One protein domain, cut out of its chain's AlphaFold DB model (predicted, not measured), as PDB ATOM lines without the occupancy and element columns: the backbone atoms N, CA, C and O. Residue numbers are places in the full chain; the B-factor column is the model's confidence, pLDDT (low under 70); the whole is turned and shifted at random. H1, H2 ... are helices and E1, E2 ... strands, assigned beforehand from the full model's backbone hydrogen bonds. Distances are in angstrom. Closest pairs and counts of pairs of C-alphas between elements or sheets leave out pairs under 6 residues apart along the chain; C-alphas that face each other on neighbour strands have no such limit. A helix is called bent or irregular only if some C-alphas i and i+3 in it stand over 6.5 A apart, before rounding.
ATOM      1  N   ARG A   2      30.529  51.010 -20.820       77.62
ATOM      2  CA  ARG A   2      29.574  50.990 -19.692       77.62
ATOM      3  C   ARG A   2      28.337  51.883 -19.900       77.62
ATOM      4  O   ARG A   2      27.236  51.461 -19.580       77.62
ATOM      5  N   GLU A   3      28.510  53.055 -20.511       81.94
ATOM      6  CA  GLU A   3      27.396  53.961 -20.836       81.94
ATOM      7  C   GLU A   3      26.397  53.354 -21.836       81.94
ATOM      8  O   GLU A   3      25.192  53.442 -21.645       81.94
ATOM      9  N   ASN A   4      26.884  52.637 -22.854       85.94
ATOM     10  CA  ASN A   4      26.008  51.960 -23.818       85.94
ATOM     11  C   ASN A   4      25.197  50.839 -23.153       85.94
ATOM     12  O   ASN A   4      24.046  50.620 -23.518       85.94
ATOM     13  N   ILE A   5      25.789  50.142 -22.174       85.44
ATOM     14  CA  ILE A   5      25.085  49.130 -21.377       85.44
ATOM     15  C   ILE A   5      24.002  49.807 -20.537       85.44
ATOM     16  O   ILE A   5      22.863  49.353 -20.558       85.44
ATOM     17  N   ARG A   6      24.327  50.921 -19.864       86.50
ATOM     18  CA  ARG A   6      23.363  51.710 -19.085       86.50
ATOM     19  C   ARG A   6      22.156  52.116 -19.924       86.50
ATOM     20  O   ARG A   6      21.037  51.768 -19.566       86.50
ATOM     21  N   LEU A   7      22.391  52.755 -21.069       88.44
ATOM     22  CA  LEU A   7      21.323  53.175 -21.976       88.44
ATOM     23  C   LEU A   7      20.466  51.991 -22.436       88.44
ATOM     24  O   LEU A   7      19.245  52.091 -22.489       88.44
ATOM     25  N   LYS A   8      21.084  50.845 -22.743       86.94
ATOM     26  CA  LYS A   8      20.345  49.653 -23.178       86.94
ATOM     27  C   LYS A   8      19.481  49.067 -22.058       86.94
ATOM     28  O   LYS A   8      18.340  48.692 -22.328       86.94
ATOM     29  N   VAL A   9      19.994  49.025 -20.825       88.69
ATOM     30  CA  VAL A   9      19.233  48.611 -19.635       88.69
ATOM     31  C   VAL A   9      18.052  49.554 -19.411       88.69
ATOM     32  O   VAL A   9      16.924  49.083 -19.306       88.69
ATOM     33  N   GLU A  10      18.280  50.869 -19.421       89.00
ATOM     34  CA  GLU A  10      17.221  51.870 -19.242       89.00
ATOM     35  C   GLU A  10      16.139  51.744 -20.325       89.00
ATOM     36  O   GLU A  10      14.960  51.632 -20.004       89.00
ATOM     37  N   ILE A  11      16.516  51.658 -21.606       88.25
ATOM     38  CA  ILE A  11      15.563  51.546 -22.723       88.25
ATOM     39  C   ILE A  11      14.705  50.278 -22.631       88.25
ATOM     40  O   ILE A  11      13.520  50.316 -22.977       88.25
ATOM     41  N   GLN A  12      15.290  49.147 -22.226       87.69
ATOM     42  CA  GLN A  12      14.548  47.891 -22.114       87.69
ATOM     43  C   GLN A  12      13.670  47.870 -20.856       87.69
ATOM     44  O   GLN A  12      12.497  47.519 -20.957       87.69
ATOM     45  N   LEU A  13      14.190  48.285 -19.698       88.25
ATOM     46  CA  LEU A  13      13.479  48.172 -18.421       88.25
ATOM     47  C   LEU A  13      12.479  49.305 -18.162       88.25
ATOM     48  O   LEU A  13      11.438  49.044 -17.569       88.25
ATOM     49  N   MET A  14      12.692  50.523 -18.677       85.56
ATOM     50  CA  MET A  14      11.717  51.623 -18.531       85.56
ATOM     51  C   MET A  14      10.365  51.337 -19.197       85.56
ATOM     52  O   MET A  14       9.359  51.964 -18.859       85.56
ATOM     53  N   ARG A  15      10.306  50.383 -20.135       85.69
ATOM     54  CA  ARG A  15       9.038  49.922 -20.729       85.69
ATOM     55  C   ARG A  15       8.156  49.196 -19.710       85.69
ATOM     56  O   ARG A  15       6.947  49.120 -19.891       85.69
ATOM     57  N   HIS A  16       8.753  48.704 -18.630       84.81
ATOM     58  CA  HIS A  16       8.143  47.859 -17.614       84.81
ATOM     59  C   HIS A  16       7.949  48.633 -16.299       84.81
ATOM     60  O   HIS A  16       8.469  48.260 -15.249       84.81
ATOM     61  N   LYS A  17       7.197  49.742 -16.366       79.56
ATOM     62  CA  LYS A  17       7.075  50.737 -15.282       79.56
ATOM     63  C   LYS A  17       6.585  50.183 -13.945       79.56
ATOM     64  O   LYS A  17       7.039  50.631 -12.906       79.56
ATOM     65  N   GLU A  18       5.662  49.229 -13.958       87.31
ATOM     66  CA  GLU A  18       5.060  48.712 -12.720       87.31
ATOM     67  C   GLU A  18       5.687  47.396 -12.263       87.31
ATOM     68  O   GLU A  18       5.719  47.093 -11.070       87.31
ATOM     69  N   TYR A  19       6.170  46.592 -13.209       90.94
ATOM     70  CA  TYR A  19       6.591  45.225 -12.950       90.94
ATOM     71  C   TYR A  19       7.594  44.753 -13.999       90.94
ATOM     72  O   TYR A  19       7.307  44.763 -15.196       90.94
ATOM     73  N   ILE A  20       8.747  44.287 -13.528       93.62
ATOM     74  CA  ILE A  20       9.812  43.676 -14.316       93.62
ATOM     75  C   ILE A  20       9.901  42.209 -13.903       93.62
ATOM     76  O   ILE A  20      10.328  41.885 -12.796       93.62
ATOM     77  N   SER A  21       9.535  41.301 -14.804       93.94
ATOM     78  CA  SER A  21       9.726  39.874 -14.542       93.94
ATOM     79  C   SER A  21      11.178  39.438 -14.732       93.94
ATOM     80  O   SER A  21      11.919  39.957 -15.574       93.94
ATOM     81  N   SER A  22      11.548  38.387 -14.009       93.19
ATOM     82  CA  SER A  22      12.781  37.618 -14.187       93.19
ATOM     83  C   SER A  22      12.993  37.157 -15.635       93.19
ATOM     84  O   SER A  22      14.128  37.077 -16.106       93.19
ATOM     85  N   PHE A  23      11.915  36.905 -16.383       92.25
ATOM     86  CA  PHE A  23      11.979  36.575 -17.808       92.25
ATOM     87  C   PHE A  23      12.537  37.730 -18.656       92.25
ATOM     88  O   PHE A  23      13.447  37.510 -19.456       92.25
ATOM     89  N   HIS A  24      12.058  38.961 -18.451       91.19
ATOM     90  CA  HIS A  24      12.560  40.132 -19.182       91.19
ATOM     91  C   HIS A  24      14.024  40.424 -18.833       91.19
ATOM     92  O   HIS A  24      14.834  40.692 -19.720       91.19
ATOM     93  N   LEU A  25      14.397  40.279 -17.557       92.88
ATOM     94  CA  LEU A  25      15.797  40.372 -17.145       92.88
ATOM     95  C   LEU A  25      16.655  39.291 -17.816       92.88
ATOM     96  O   LEU A  25      17.762  39.572 -18.268       92.88
ATOM     97  N   ARG A  26      16.151  38.059 -17.946       93.62
ATOM     98  CA  ARG A  26      16.875  36.978 -18.628       93.62
ATOM     99  C   ARG A  26      17.127  37.309 -20.098       93.62
ATOM    100  O   ARG A  26      18.220  37.041 -20.589       93.62
ATOM    101  N   GLN A  27      16.155  37.914 -20.777       91.88
ATOM    102  CA  GLN A  27      16.323  38.378 -22.153       91.88
ATOM    103  C   GLN A  27      17.418  39.452 -22.253       91.88
ATOM    104  O   GLN A  27      18.316  39.327 -23.081       91.88
ATOM    105  N   LEU A  28      17.420  40.431 -21.344       91.06
ATOM    106  CA  LEU A  28      18.460  41.464 -21.258       91.06
ATOM    107  C   LEU A  28      19.872  40.865 -21.085       91.06
ATOM    108  O   LEU A  28      20.816  41.304 -21.745       91.06
ATOM    109  N   PHE A  29      20.029  39.841 -20.238       91.88
ATOM    110  CA  PHE A  29      21.313  39.142 -20.073       91.88
ATOM    111  C   PHE A  29      21.717  38.333 -21.312       91.88
ATOM    112  O   PHE A  29      22.902  38.281 -21.644       91.88
ATOM    113  N   ASN A  30      20.758  37.722 -22.008       91.88
ATOM    114  CA  ASN A  30      21.019  36.992 -23.251       91.88
ATOM    115  C   ASN A  30      21.442  37.926 -24.395       91.88
ATOM    116  O   ASN A  30      22.249  37.533 -25.234       91.88
ATOM    117  N   ASP A  31      20.959  39.170 -24.399       89.31
ATOM    118  CA  ASP A  31      21.325  40.198 -25.377       89.31
ATOM    119  C   ASP A  31      22.738  40.780 -25.154       89.31
ATOM    120  O   ASP A  31      23.249  41.508 -26.014       89.31
ATOM    121  N   MET A  32      23.354  40.534 -23.989       87.31
ATOM    122  CA  MET A  32      24.661  41.077 -23.583       87.31
ATOM    123  C   MET A  32      25.510  40.060 -22.788       87.31
ATOM    124  O   MET A  32      25.947  40.345 -21.671       87.31
ATOM    125  N   PRO A  33      25.814  38.875 -23.352       84.88
ATOM    126  CA  PRO A  33      26.448  37.790 -22.601       84.88
ATOM    127  C   PRO A  33      27.898  38.094 -22.192       84.88
ATOM    128  O   PRO A  33      28.379  37.571 -21.192       84.88
ATOM    129  N   LYS A  34      28.608  38.950 -22.943       86.06
ATOM    130  CA  LYS A  34      30.012  39.314 -22.663       86.06
ATOM    131  C   LYS A  34      30.167  40.279 -21.485       86.06
ATOM    132  O   LYS A  34      31.249  40.365 -20.917       86.06
ATOM    133  N   ASP A  35      29.093  40.974 -21.120       87.19
ATOM    134  CA  ASP A  35      29.106  42.074 -20.156       87.19
ATOM    135  C   ASP A  35      28.336  41.741 -18.873       87.19
ATOM    136  O   ASP A  35      27.953  42.638 -18.124       87.19
ATOM    137  N   GLU A  36      28.113  40.453 -18.594       88.00
ATOM    138  CA  GLU A  36      27.236  39.967 -17.522       88.00
ATOM    139  C   GLU A  36      27.468  40.657 -16.165       88.00
ATOM    140  O   GLU A  36      26.511  41.062 -15.501       88.00
ATOM    141  N   SER A  37      28.730  40.835 -15.762       88.62
ATOM    142  CA  SER A  37      29.064  41.496 -14.494       88.62
ATOM    143  C   SER A  37      28.650  42.969 -14.481       88.62
ATOM    144  O   SER A  37      28.118  43.443 -13.479       88.62
ATOM    145  N   ALA A  38      28.881  43.691 -15.580       89.56
ATOM    146  CA  ALA A  38      28.522  45.102 -15.693       89.56
ATOM    147  C   ALA A  38      27.001  45.277 -15.816       89.56
ATOM    148  O   ALA A  38      26.439  46.170 -15.187       89.56
ATOM    149  N   VAL A  39      26.330  44.400 -16.570       91.44
ATOM    150  CA  VAL A  39      24.865  44.379 -16.695       91.44
ATOM    151  C   VAL A  39      24.222  44.119 -15.336       91.44
ATOM    152  O   VAL A  39      23.315  44.848 -14.960       91.44
ATOM    153  N   SER A  40      24.719  43.146 -14.567       92.94
ATOM    154  CA  SER A  40      24.177  42.838 -13.236       92.94
ATOM    155  C   SER A  40      24.267  44.030 -12.286       92.94
ATOM    156  O   SER A  40      23.300  44.354 -11.605       92.94
ATOM    157  N   GLU A  41      25.416  44.708 -12.257       91.50
ATOM    158  CA  GLU A  41      25.611  45.897 -11.426       91.50
ATOM    159  C   GLU A  41      24.668  47.035 -11.842       91.50
ATOM    160  O   GLU A  41      24.011  47.637 -10.997       91.50
ATOM    161  N   ILE A  42      24.565  47.308 -13.143       92.50
ATOM    162  CA  ILE A  42      23.715  48.380 -13.674       92.50
ATOM    163  C   ILE A  42      22.234  48.085 -13.429       92.50
ATOM    164  O   ILE A  42      21.507  48.979 -13.014       92.50
ATOM    165  N   VAL A  43      21.784  46.849 -13.654       93.31
ATOM    166  CA  VAL A  43      20.399  46.433 -13.385       93.31
ATOM    167  C   VAL A  43      20.080  46.569 -11.902       93.31
ATOM    168  O   VAL A  43      19.021  47.084 -11.559       93.31
ATOM    169  N   TYR A  44      20.992  46.152 -11.022       92.12
ATOM    170  CA  TYR A  44      20.817  46.321  -9.583       92.12
ATOM    171  C   TYR A  44      20.608  47.794  -9.217       92.12
ATOM    172  O   TYR A  44      19.613  48.124  -8.579       92.12
ATOM    173  N   TRP A  45      21.495  48.685  -9.669       89.44
ATOM    174  CA  TRP A  45      21.353  50.114  -9.394       89.44
ATOM    175  C   TRP A  45      20.095  50.709 -10.018       89.44
ATOM    176  O   TRP A  45      19.407  51.457  -9.340       89.44
ATOM    177  N   PHE A  46      19.734  50.318 -11.242       91.12
ATOM    178  CA  PHE A  46      18.488  50.747 -11.874       91.12
ATOM    179  C   PHE A  46      17.264  50.395 -11.017       91.12
ATOM    180  O   PHE A  46      16.401  51.242 -10.806       91.12
ATOM    181  N   LEU A  47      17.193  49.168 -10.491       91.31
ATOM    182  CA  LEU A  47      16.076  48.730  -9.650       91.31
ATOM    183  C   LEU A  47      15.997  49.533  -8.344       91.31
ATOM    184  O   LEU A  47      14.905  49.929  -7.949       91.31
ATOM    185  N   ILE A  48      17.142  49.805  -7.710       89.50
ATOM    186  CA  ILE A  48      17.215  50.602  -6.478       89.50
ATOM    187  C   ILE A  48      16.870  52.075  -6.736       89.50
ATOM    188  O   ILE A  48      16.115  52.663  -5.974       89.50
ATOM    189  N   GLU A  49      17.400  52.673  -7.804       88.00
ATOM    190  CA  GLU A  49      17.170  54.080  -8.164       88.00
ATOM    191  C   GLU A  49      15.716  54.362  -8.570       88.00
ATOM    192  O   GLU A  49      15.275  55.505  -8.481       88.00
ATOM    193  N   ASN A  50      14.983  53.337  -9.013       87.94
ATOM    194  CA  ASN A  50      13.586  53.434  -9.441       87.94
ATOM    195  C   ASN A  50      12.624  52.718  -8.475       87.94
ATOM    196  O   ASN A  50      11.558  52.287  -8.900       87.94
ATOM    197  N   ASP A  51      13.000  52.534  -7.205       88.88
ATOM    198  CA  ASP A  51      12.124  52.015  -6.141       88.88
ATOM    199  C   ASP A  51      11.424  50.670  -6.461       88.88
ATOM    200  O   ASP A  51      10.321  50.371  -5.983       88.88
ATOM    201  N   TYR A  52      12.068  49.808  -7.253       89.69
ATOM    202  CA  TYR A  52      11.584  48.449  -7.474       89.69
ATOM    203  C   TYR A  52      11.896  47.581  -6.264       89.69
ATOM    204  O   TYR A  52      13.002  47.611  -5.741       89.69
ATOM    205  N   GLN A  53      10.946  46.741  -5.866       91.12
ATOM    206  CA  GLN A  53      11.069  45.768  -4.789       91.12
ATOM    207  C   GLN A  53      10.966  44.343  -5.324       91.12
ATOM    208  O   GLN A  53      10.159  44.045  -6.206       91.12
ATOM    209  N   ALA A  54      11.769  43.446  -4.757       91.25
ATOM    210  CA  ALA A  54      11.691  42.023  -5.052       91.25
ATOM    211  C   ALA A  54      10.362  41.436  -4.550       91.25
ATOM    212  O   ALA A  54      10.011  41.562  -3.374       91.25
ATOM    213  N   ILE A  55       9.648  40.732  -5.424       91.38
ATOM    214  CA  ILE A  55       8.479  39.931  -5.065       91.38
ATOM    215  C   ILE A  55       8.990  38.597  -4.516       91.38
ATOM    216  O   ILE A  55       9.200  37.628  -5.243       91.38
ATOM    217  N   GLY A  56       9.221  38.569  -3.204       87.81
ATOM    218  CA  GLY A  56       9.748  37.409  -2.489       87.81
ATOM    219  C   GLY A  56      11.196  37.595  -2.042       87.81
ATOM    220  O   GLY A  56      11.710  38.708  -1.969       87.81
ATOM    221  N   LYS A  57      11.852  36.486  -1.681       89.50
ATOM    222  CA  LYS A  57      13.242  36.493  -1.212       89.50
ATOM    223  C   LYS A  57      14.177  36.118  -2.366       89.50
ATOM    224  O   LYS A  57      14.132  34.958  -2.778       89.50
ATOM    225  N   PRO A  58      15.042  37.033  -2.837       90.44
ATOM    226  CA  PRO A  58      16.023  36.716  -3.869       90.44
ATOM    227  C   PRO A  58      16.981  35.600  -3.426       90.44
ATOM    228  O   PRO A  58      17.385  35.535  -2.260       90.44
ATOM    229  N   GLN A  59      17.357  34.725  -4.357       90.31
ATOM    230  CA  GLN A  59      18.234  33.572  -4.148       90.31
ATOM    231  C   GLN A  59      19.267  33.465  -5.268       90.31
ATOM    232  O   GLN A  59      19.030  33.904  -6.382       90.31
ATOM    233  N   GLY A  60      20.408  32.835  -5.005       88.00
ATOM    234  CA  GLY A  60      21.461  32.661  -6.008       88.00
ATOM    235  C   GLY A  60      22.827  33.036  -5.467       88.00
ATOM    236  O   GLY A  60      22.943  33.776  -4.487       88.00
ATOM    237  N   LYS A  61      23.871  32.479  -6.079       87.50
ATOM    238  CA  LYS A  61      25.257  32.727  -5.662       87.50
ATOM    239  C   LYS A  61      25.878  33.864  -6.462       87.50
ATOM    240  O   LYS A  61      26.684  34.612  -5.912       87.50
ATOM    241  N   SER A  62      25.504  33.997  -7.736       90.25
ATOM    242  CA  SER A  62      25.952  35.093  -8.597       90.25
ATOM    243  C   SER A  62      24.963  36.271  -8.588       90.25
ATOM    244  O   SER A  62      23.767  36.063  -8.371       90.25
ATOM    245  N   PRO A  63      25.419  37.512  -8.858       91.31
ATOM    246  CA  PRO A  63      24.530  38.670  -8.993       91.31
ATOM    247  C   PRO A  63      23.427  38.465 -10.037       91.31
ATOM    248  O   PRO A  63      22.280  38.834  -9.805       91.31
ATOM    249  N   LYS A  64      23.751  37.814 -11.159       92.69
ATOM    250  CA  LYS A  64      22.777  37.451 -12.190       92.69
ATOM    251  C   LYS A  64      21.721  36.490 -11.661       92.69
ATOM    252  O   LYS A  64      20.536  36.750 -11.828       92.69
ATOM    253  N   GLU A  65      22.123  35.391 -11.024       92.69
ATOM    254  CA  GLU A  65      21.170  34.435 -10.441       92.69
ATOM    255  C   GLU A  65      20.265  35.115  -9.416       92.69
ATOM    256  O   GLU A  65      19.053  34.928  -9.460       92.69
ATOM    257  N   TRP A  66      20.845  35.960  -8.560       94.00
ATOM    258  CA  TRP A  66      20.119  36.736  -7.561       94.00
ATOM    259  C   TRP A  66      19.044  37.624  -8.194       94.00
ATOM    260  O   TRP A  66      17.881  37.549  -7.801       94.00
ATOM    261  N   LEU A  67      19.402  38.389  -9.230       94.12
ATOM    262  CA  LEU A  67      18.474  39.257  -9.961       94.12
ATOM    263  C   LEU A  67      17.372  38.482 -10.693       94.12
ATOM    264  O   LEU A  67      16.242  38.954 -10.775       94.12
ATOM    265  N   LEU A  68      17.700  37.301 -11.224       94.94
ATOM    266  CA  LEU A  68      16.785  36.461 -12.005       94.94
ATOM    267  C   LEU A  68      15.928  35.513 -11.160       94.94
ATOM    268  O   LEU A  68      15.058  34.842 -11.709       94.94
ATOM    269  N   SER A  69      16.186  35.408  -9.858       94.38
ATOM    270  CA  SER A  69      15.478  34.479  -8.967       94.38
ATOM    271  C   SER A  69      14.079  34.933  -8.568       94.38
ATOM    272  O   SER A  69      13.281  34.128  -8.091       94.38
ATOM    273  N   VAL A  70      13.795  36.220  -8.742       93.69
ATOM    274  CA  VAL A  70      12.549  36.867  -8.345       93.69
ATOM    275  C   VAL A  70      12.112  37.838  -9.425       93.69
ATOM    276  O   VAL A  70      12.908  38.291 -10.250       93.69
ATOM    277  N   ASP A  71      10.835  38.181  -9.377       93.81
ATOM    278  CA  ASP A  71      10.312  39.302 -10.132       93.81
ATOM    279  C   ASP A  71      10.372  40.583  -9.298       93.81
ATOM    280  O   ASP A  71      10.497  40.548  -8.072       93.81
ATOM    281  N   TRP A  72      10.263  41.721  -9.968       93.69
ATOM    282  CA  TRP A  72      10.463  43.040  -9.386       93.69
ATOM    283  C   TRP A  72       9.234  43.901  -9.632       93.69
ATOM    284  O   TRP A  72       8.742  43.975 -10.755       93.69
ATOM    285  N   LYS A  73       8.732  44.571  -8.599       92.62
ATOM    286  CA  LYS A  73       7.554  45.439  -8.678       92.62
ATOM    287  C   LYS A  73       7.897  46.835  -8.195       92.62
ATOM    288  O   LYS A  73       8.504  46.971  -7.141       92.62
ATOM    289  N   HIS A  74       7.480  47.849  -8.935       89.19
ATOM    290  CA  HIS A  74       7.629  49.234  -8.512       89.19
ATOM    291  C   HIS A  74       6.790  49.484  -7.252       89.19
ATOM    292  O   HIS A  74       5.582  49.210  -7.234       89.19
ATOM    293  N   SER A  75       7.425  49.962  -6.183       80.31
ATOM    294  CA  SER A  75       6.730  50.303  -4.945       80.31
ATOM    295  C   SER A  75       6.282  51.755  -4.988       80.31
ATOM    296  O   SER A  75       7.080  52.670  -4.827       80.31
ATOM    297  N   ASN A  76       4.977  51.974  -5.150       67.75
ATOM    298  CA  ASN A  76       4.391  53.312  -5.005       67.75
ATOM    299  C   ASN A  76       4.251  53.726  -3.529       67.75
ATOM    300  O   ASN A  76       4.007  54.895  -3.235       67.75
ATOM    301  N   GLU A  77       4.388  52.780  -2.599       54.94
ATOM    302  CA  GLU A  77       4.435  53.066  -1.169       54.94
ATOM    303  C   GLU A  77       5.875  53.406  -0.773       54.94
ATOM    304  O   GLU A  77       6.791  52.614  -1.011       54.94
ATOM    305  N   HIS A  78       6.068  54.571  -0.143       46.38
ATOM    306  CA  HIS A  78       7.252  54.911   0.656       46.38
ATOM    307  C   HIS A  78       7.379  53.921   1.826       46.38
ATOM    308  O   HIS A  78       7.074  54.236   2.972       46.38
ATOM    309  N   SER A  79       7.746  52.675   1.538       42.34
ATOM    310  CA  SER A  79       7.995  51.668   2.556       42.34
ATOM    311  C   SER A  79       9.487  51.672   2.849       42.34
ATOM    312  O   SER A  79      10.283  51.213   2.030       42.34
ATOM    313  N   ASP A  80       9.851  52.184   4.025       46.47
ATOM    314  CA  ASP A  80      11.201  52.285   4.605       46.47
ATOM    315  C   ASP A  80      11.909  50.926   4.836       46.47
ATOM    316  O   ASP A  80      12.739  50.765   5.733       46.47
ATOM    317  N   LYS A  81      11.610  49.896   4.039       49.47
ATOM    318  CA  LYS A  81      12.318  48.617   4.066       49.47
ATOM    319  C   LYS A  81      13.536  48.684   3.161       49.47
ATOM    320  O   LYS A  81      13.542  48.184   2.039       49.47
ATOM    321  N   ILE A  82      14.596  49.270   3.709       51.53
ATOM    322  CA  ILE A  82      15.954  49.141   3.184       51.53
ATOM    323  C   ILE A  82      16.257  47.645   2.987       51.53
ATOM    324  O   ILE A  82      16.187  46.824   3.900       51.53
ATOM    325  N   PHE A  83      16.524  47.333   1.726       55.31
ATOM    326  CA  PHE A  83      16.704  46.035   1.093       55.31
ATOM    327  C   PHE A  83      17.500  44.969   1.871       55.31
ATOM    328  O   PHE A  83      18.620  45.201   2.324       55.31
ATOM    329  N   ASN A  84      16.976  43.734   1.874       49.16
ATOM    330  CA  ASN A  84      17.715  42.514   2.219       49.16
ATOM    331  C   ASN A  84      18.805  42.244   1.159       49.16
ATOM    332  O   ASN A  84      18.522  41.784   0.053       49.16
ATOM    333  N   GLN A  85      20.048  42.578   1.501       54.00
ATOM    334  CA  GLN A  85      21.210  42.643   0.608       54.00
ATOM    335  C   GLN A  85      21.723  41.279   0.103       54.00
ATOM    336  O   GLN A  85      21.829  40.329   0.878       54.00
ATOM    337  N   LYS A  86      22.228  41.248  -1.145       46.09
ATOM    338  CA  LYS A  86      23.690  41.167  -1.390       46.09
ATOM    339  C   LYS A  86      24.083  41.574  -2.823       46.09
ATOM    340  O   LYS A  86      23.701  40.900  -3.774       46.09
ATOM    341  N   PRO A  87      24.995  42.554  -2.951       52.34
ATOM    342  CA  PRO A  87      26.111  42.396  -3.889       52.34
ATOM    343  C   PRO A  87      27.448  42.835  -3.265       52.34
ATOM    344  O   PRO A  87      27.555  43.968  -2.817       52.34
ATOM    345  N   VAL A  88      28.494  41.987  -3.278       48.22
ATOM    346  CA  VAL A  88      29.889  42.471  -3.140       48.22
ATOM    347  C   VAL A  88      30.882  41.571  -3.885       48.22
ATOM    348  O   VAL A  88      31.025  40.398  -3.538       48.22
ATOM    349  N   ALA A  89      31.628  42.174  -4.819       42.00
ATOM    350  CA  ALA A  89      33.084  42.316  -4.702       42.00
ATOM    351  C   ALA A  89      33.585  43.566  -5.464       42.00
ATOM    352  O   ALA A  89      33.600  43.585  -6.688       42.00
ATOM    353  N   VAL A  90      34.048  44.548  -4.671       41.47
ATOM    354  CA  VAL A  90      34.861  45.748  -4.984       41.47
ATOM    355  C   VAL A  90      34.125  47.034  -5.430       41.47
ATOM    356  O   VAL A  90      33.667  47.184  -6.555       41.47
ATOM    357  N   HIS A  91      34.090  47.996  -4.498       44.62
ATOM    358  CA  HIS A  91      33.866  49.447  -4.659       44.62
ATOM    359  C   HIS A  91      35.244  50.164  -4.684       44.62
ATOM    360  O   HIS A  91      36.212  49.512  -4.286       44.62
ATOM    361  N   PRO A  92      35.396  51.467  -5.030       56.56
ATOM    362  CA  PRO A  92      34.358  52.505  -5.092       56.56
ATOM    363  C   PRO A  92      34.454  53.454  -6.309       56.56
ATOM    364  O   PRO A  92      35.541  53.798  -6.768       56.56
ATOM    365  N   HIS A  93      33.335  54.057  -6.722       34.38
ATOM    366  CA  HIS A  93      33.427  55.462  -7.124       34.38
ATOM    367  C   HIS A  93      32.146  56.238  -6.828       34.38
ATOM    368  O   HIS A  93      31.107  56.020  -7.447       34.38
ATOM    369  N   ASN A  94      32.283  57.163  -5.876       42.41
ATOM    370  CA  ASN A  94      31.441  58.328  -5.642       42.41
ATOM    371  C   ASN A  94      30.738  58.804  -6.917       42.41
ATOM    372  O   ASN A  94      31.341  59.472  -7.755       42.41
ATOM    373  N   ARG A  95      29.437  58.554  -7.015       39.69
ATOM    374  CA  ARG A  95      28.553  59.410  -7.799       39.69
ATOM    375  C   ARG A  95      27.360  59.769  -6.944       39.69
ATOM    376  O   ARG A  95      26.343  59.091  -6.909       39.69
ATOM    377  N   HIS A  96      27.536  60.877  -6.241       40.78
ATOM    378  CA  HIS A  96      26.453  61.676  -5.712       40.78
ATOM    379  C   HIS A  96      25.669  62.226  -6.917       40.78
ATOM    380  O   HIS A  96      25.967  63.311  -7.410       40.78
ATOM    381  N   PHE A  97      24.734  61.446  -7.466       40.56
ATOM    382  CA  PHE A  97      23.795  61.931  -8.476       40.56
ATOM    383  C   PHE A  97      22.667  62.677  -7.753       40.56
ATOM    384  O   PHE A  97      21.926  62.062  -6.988       40.56
ATOM    385  N   PRO A  98      22.519  64.002  -7.933       42.00
ATOM    386  CA  PRO A  98      21.482  64.764  -7.254       42.00
ATOM    387  C   PRO A  98      20.137  64.592  -7.976       42.00
ATOM    388  O   PRO A  98      19.617  65.537  -8.567       42.00
TER     389      PRO A  98
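Overview. This is residues 2 to 98 of the 131 residues of an uncharacterized protein of Larkinella terrae (UniProt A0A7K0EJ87). A small two-stranded sheet, E1 beside E2, stands at one end of a cluster of crossed helices: H3 is in the middle, H1 and H4 pack on it, and H2 packs on H4. After E2 a long stretch with no named element, residues 75 to 98, runs on, and its residues 89 to 98 stick out from the body. The printed part has 97 residues, in the order H1 H2 H3 E1 H4 E2; the class is mostly helix and the sheet antiparallel. The whole is compact, with a radius of gyration of the C-alphas of 13.0 A and spans of 35 by 31 by 27 A.

Arrangement. E1, residues 52 to 55, and E2, residues 71 to 74, are antiparallel neighbours; N 53 and O 73 are within hydrogen-bond range at 2.8 A. Residues 19 to 20 also pair antiparallel with residues 72 to 73 of E2. H3, residues 33 to 49, has its C-alpha of Leu 47 7.6 A from that of Gln 53 in E1, their closest pair. H1, residues 2 to 13, touches H3 at a steep tilt of 63 degrees, closest at the C-alphas of Arg 6 and Ile 42, 6.4 A. H4, residues 63 to 68, touches H3, closest at the C-alphas of Ser 40 and Lys 64, 5.7 A. H2, residues 22 to 30, touches H4 at a steep tilt of 48 degrees, closest at the C-alphas of Ser 22 and Leu 68, 4.7 A. H1 and H4 are apart. In H1, H2 and H4 every O i to N i+4 pair is within hydrogen-bond range; in H3, 11 of 13.

Along the chain. H1 begins at C-alpha 2 (29.574, 50.990, -19.692) and spans 16.4 A; H2 spans 12.3 A. H3 spans 23.7 A, with a kink of 41 degrees near residue 40, and is irregular: C-alphas 34 and 37 are 8.5 A apart. E1 spans 9.4 A, H4 8.6 A and E2 10.4 A, ending at C-alpha 74 (7.629, 49.234, -8.512).

Size, cuts and confidence. The two C-alphas farthest apart, those of Lys 34 and Glu 77, are 36.1 A apart. The printed part has no cut, and no link between named elements is long. Residues 76 to 98 have pLDDT under 70.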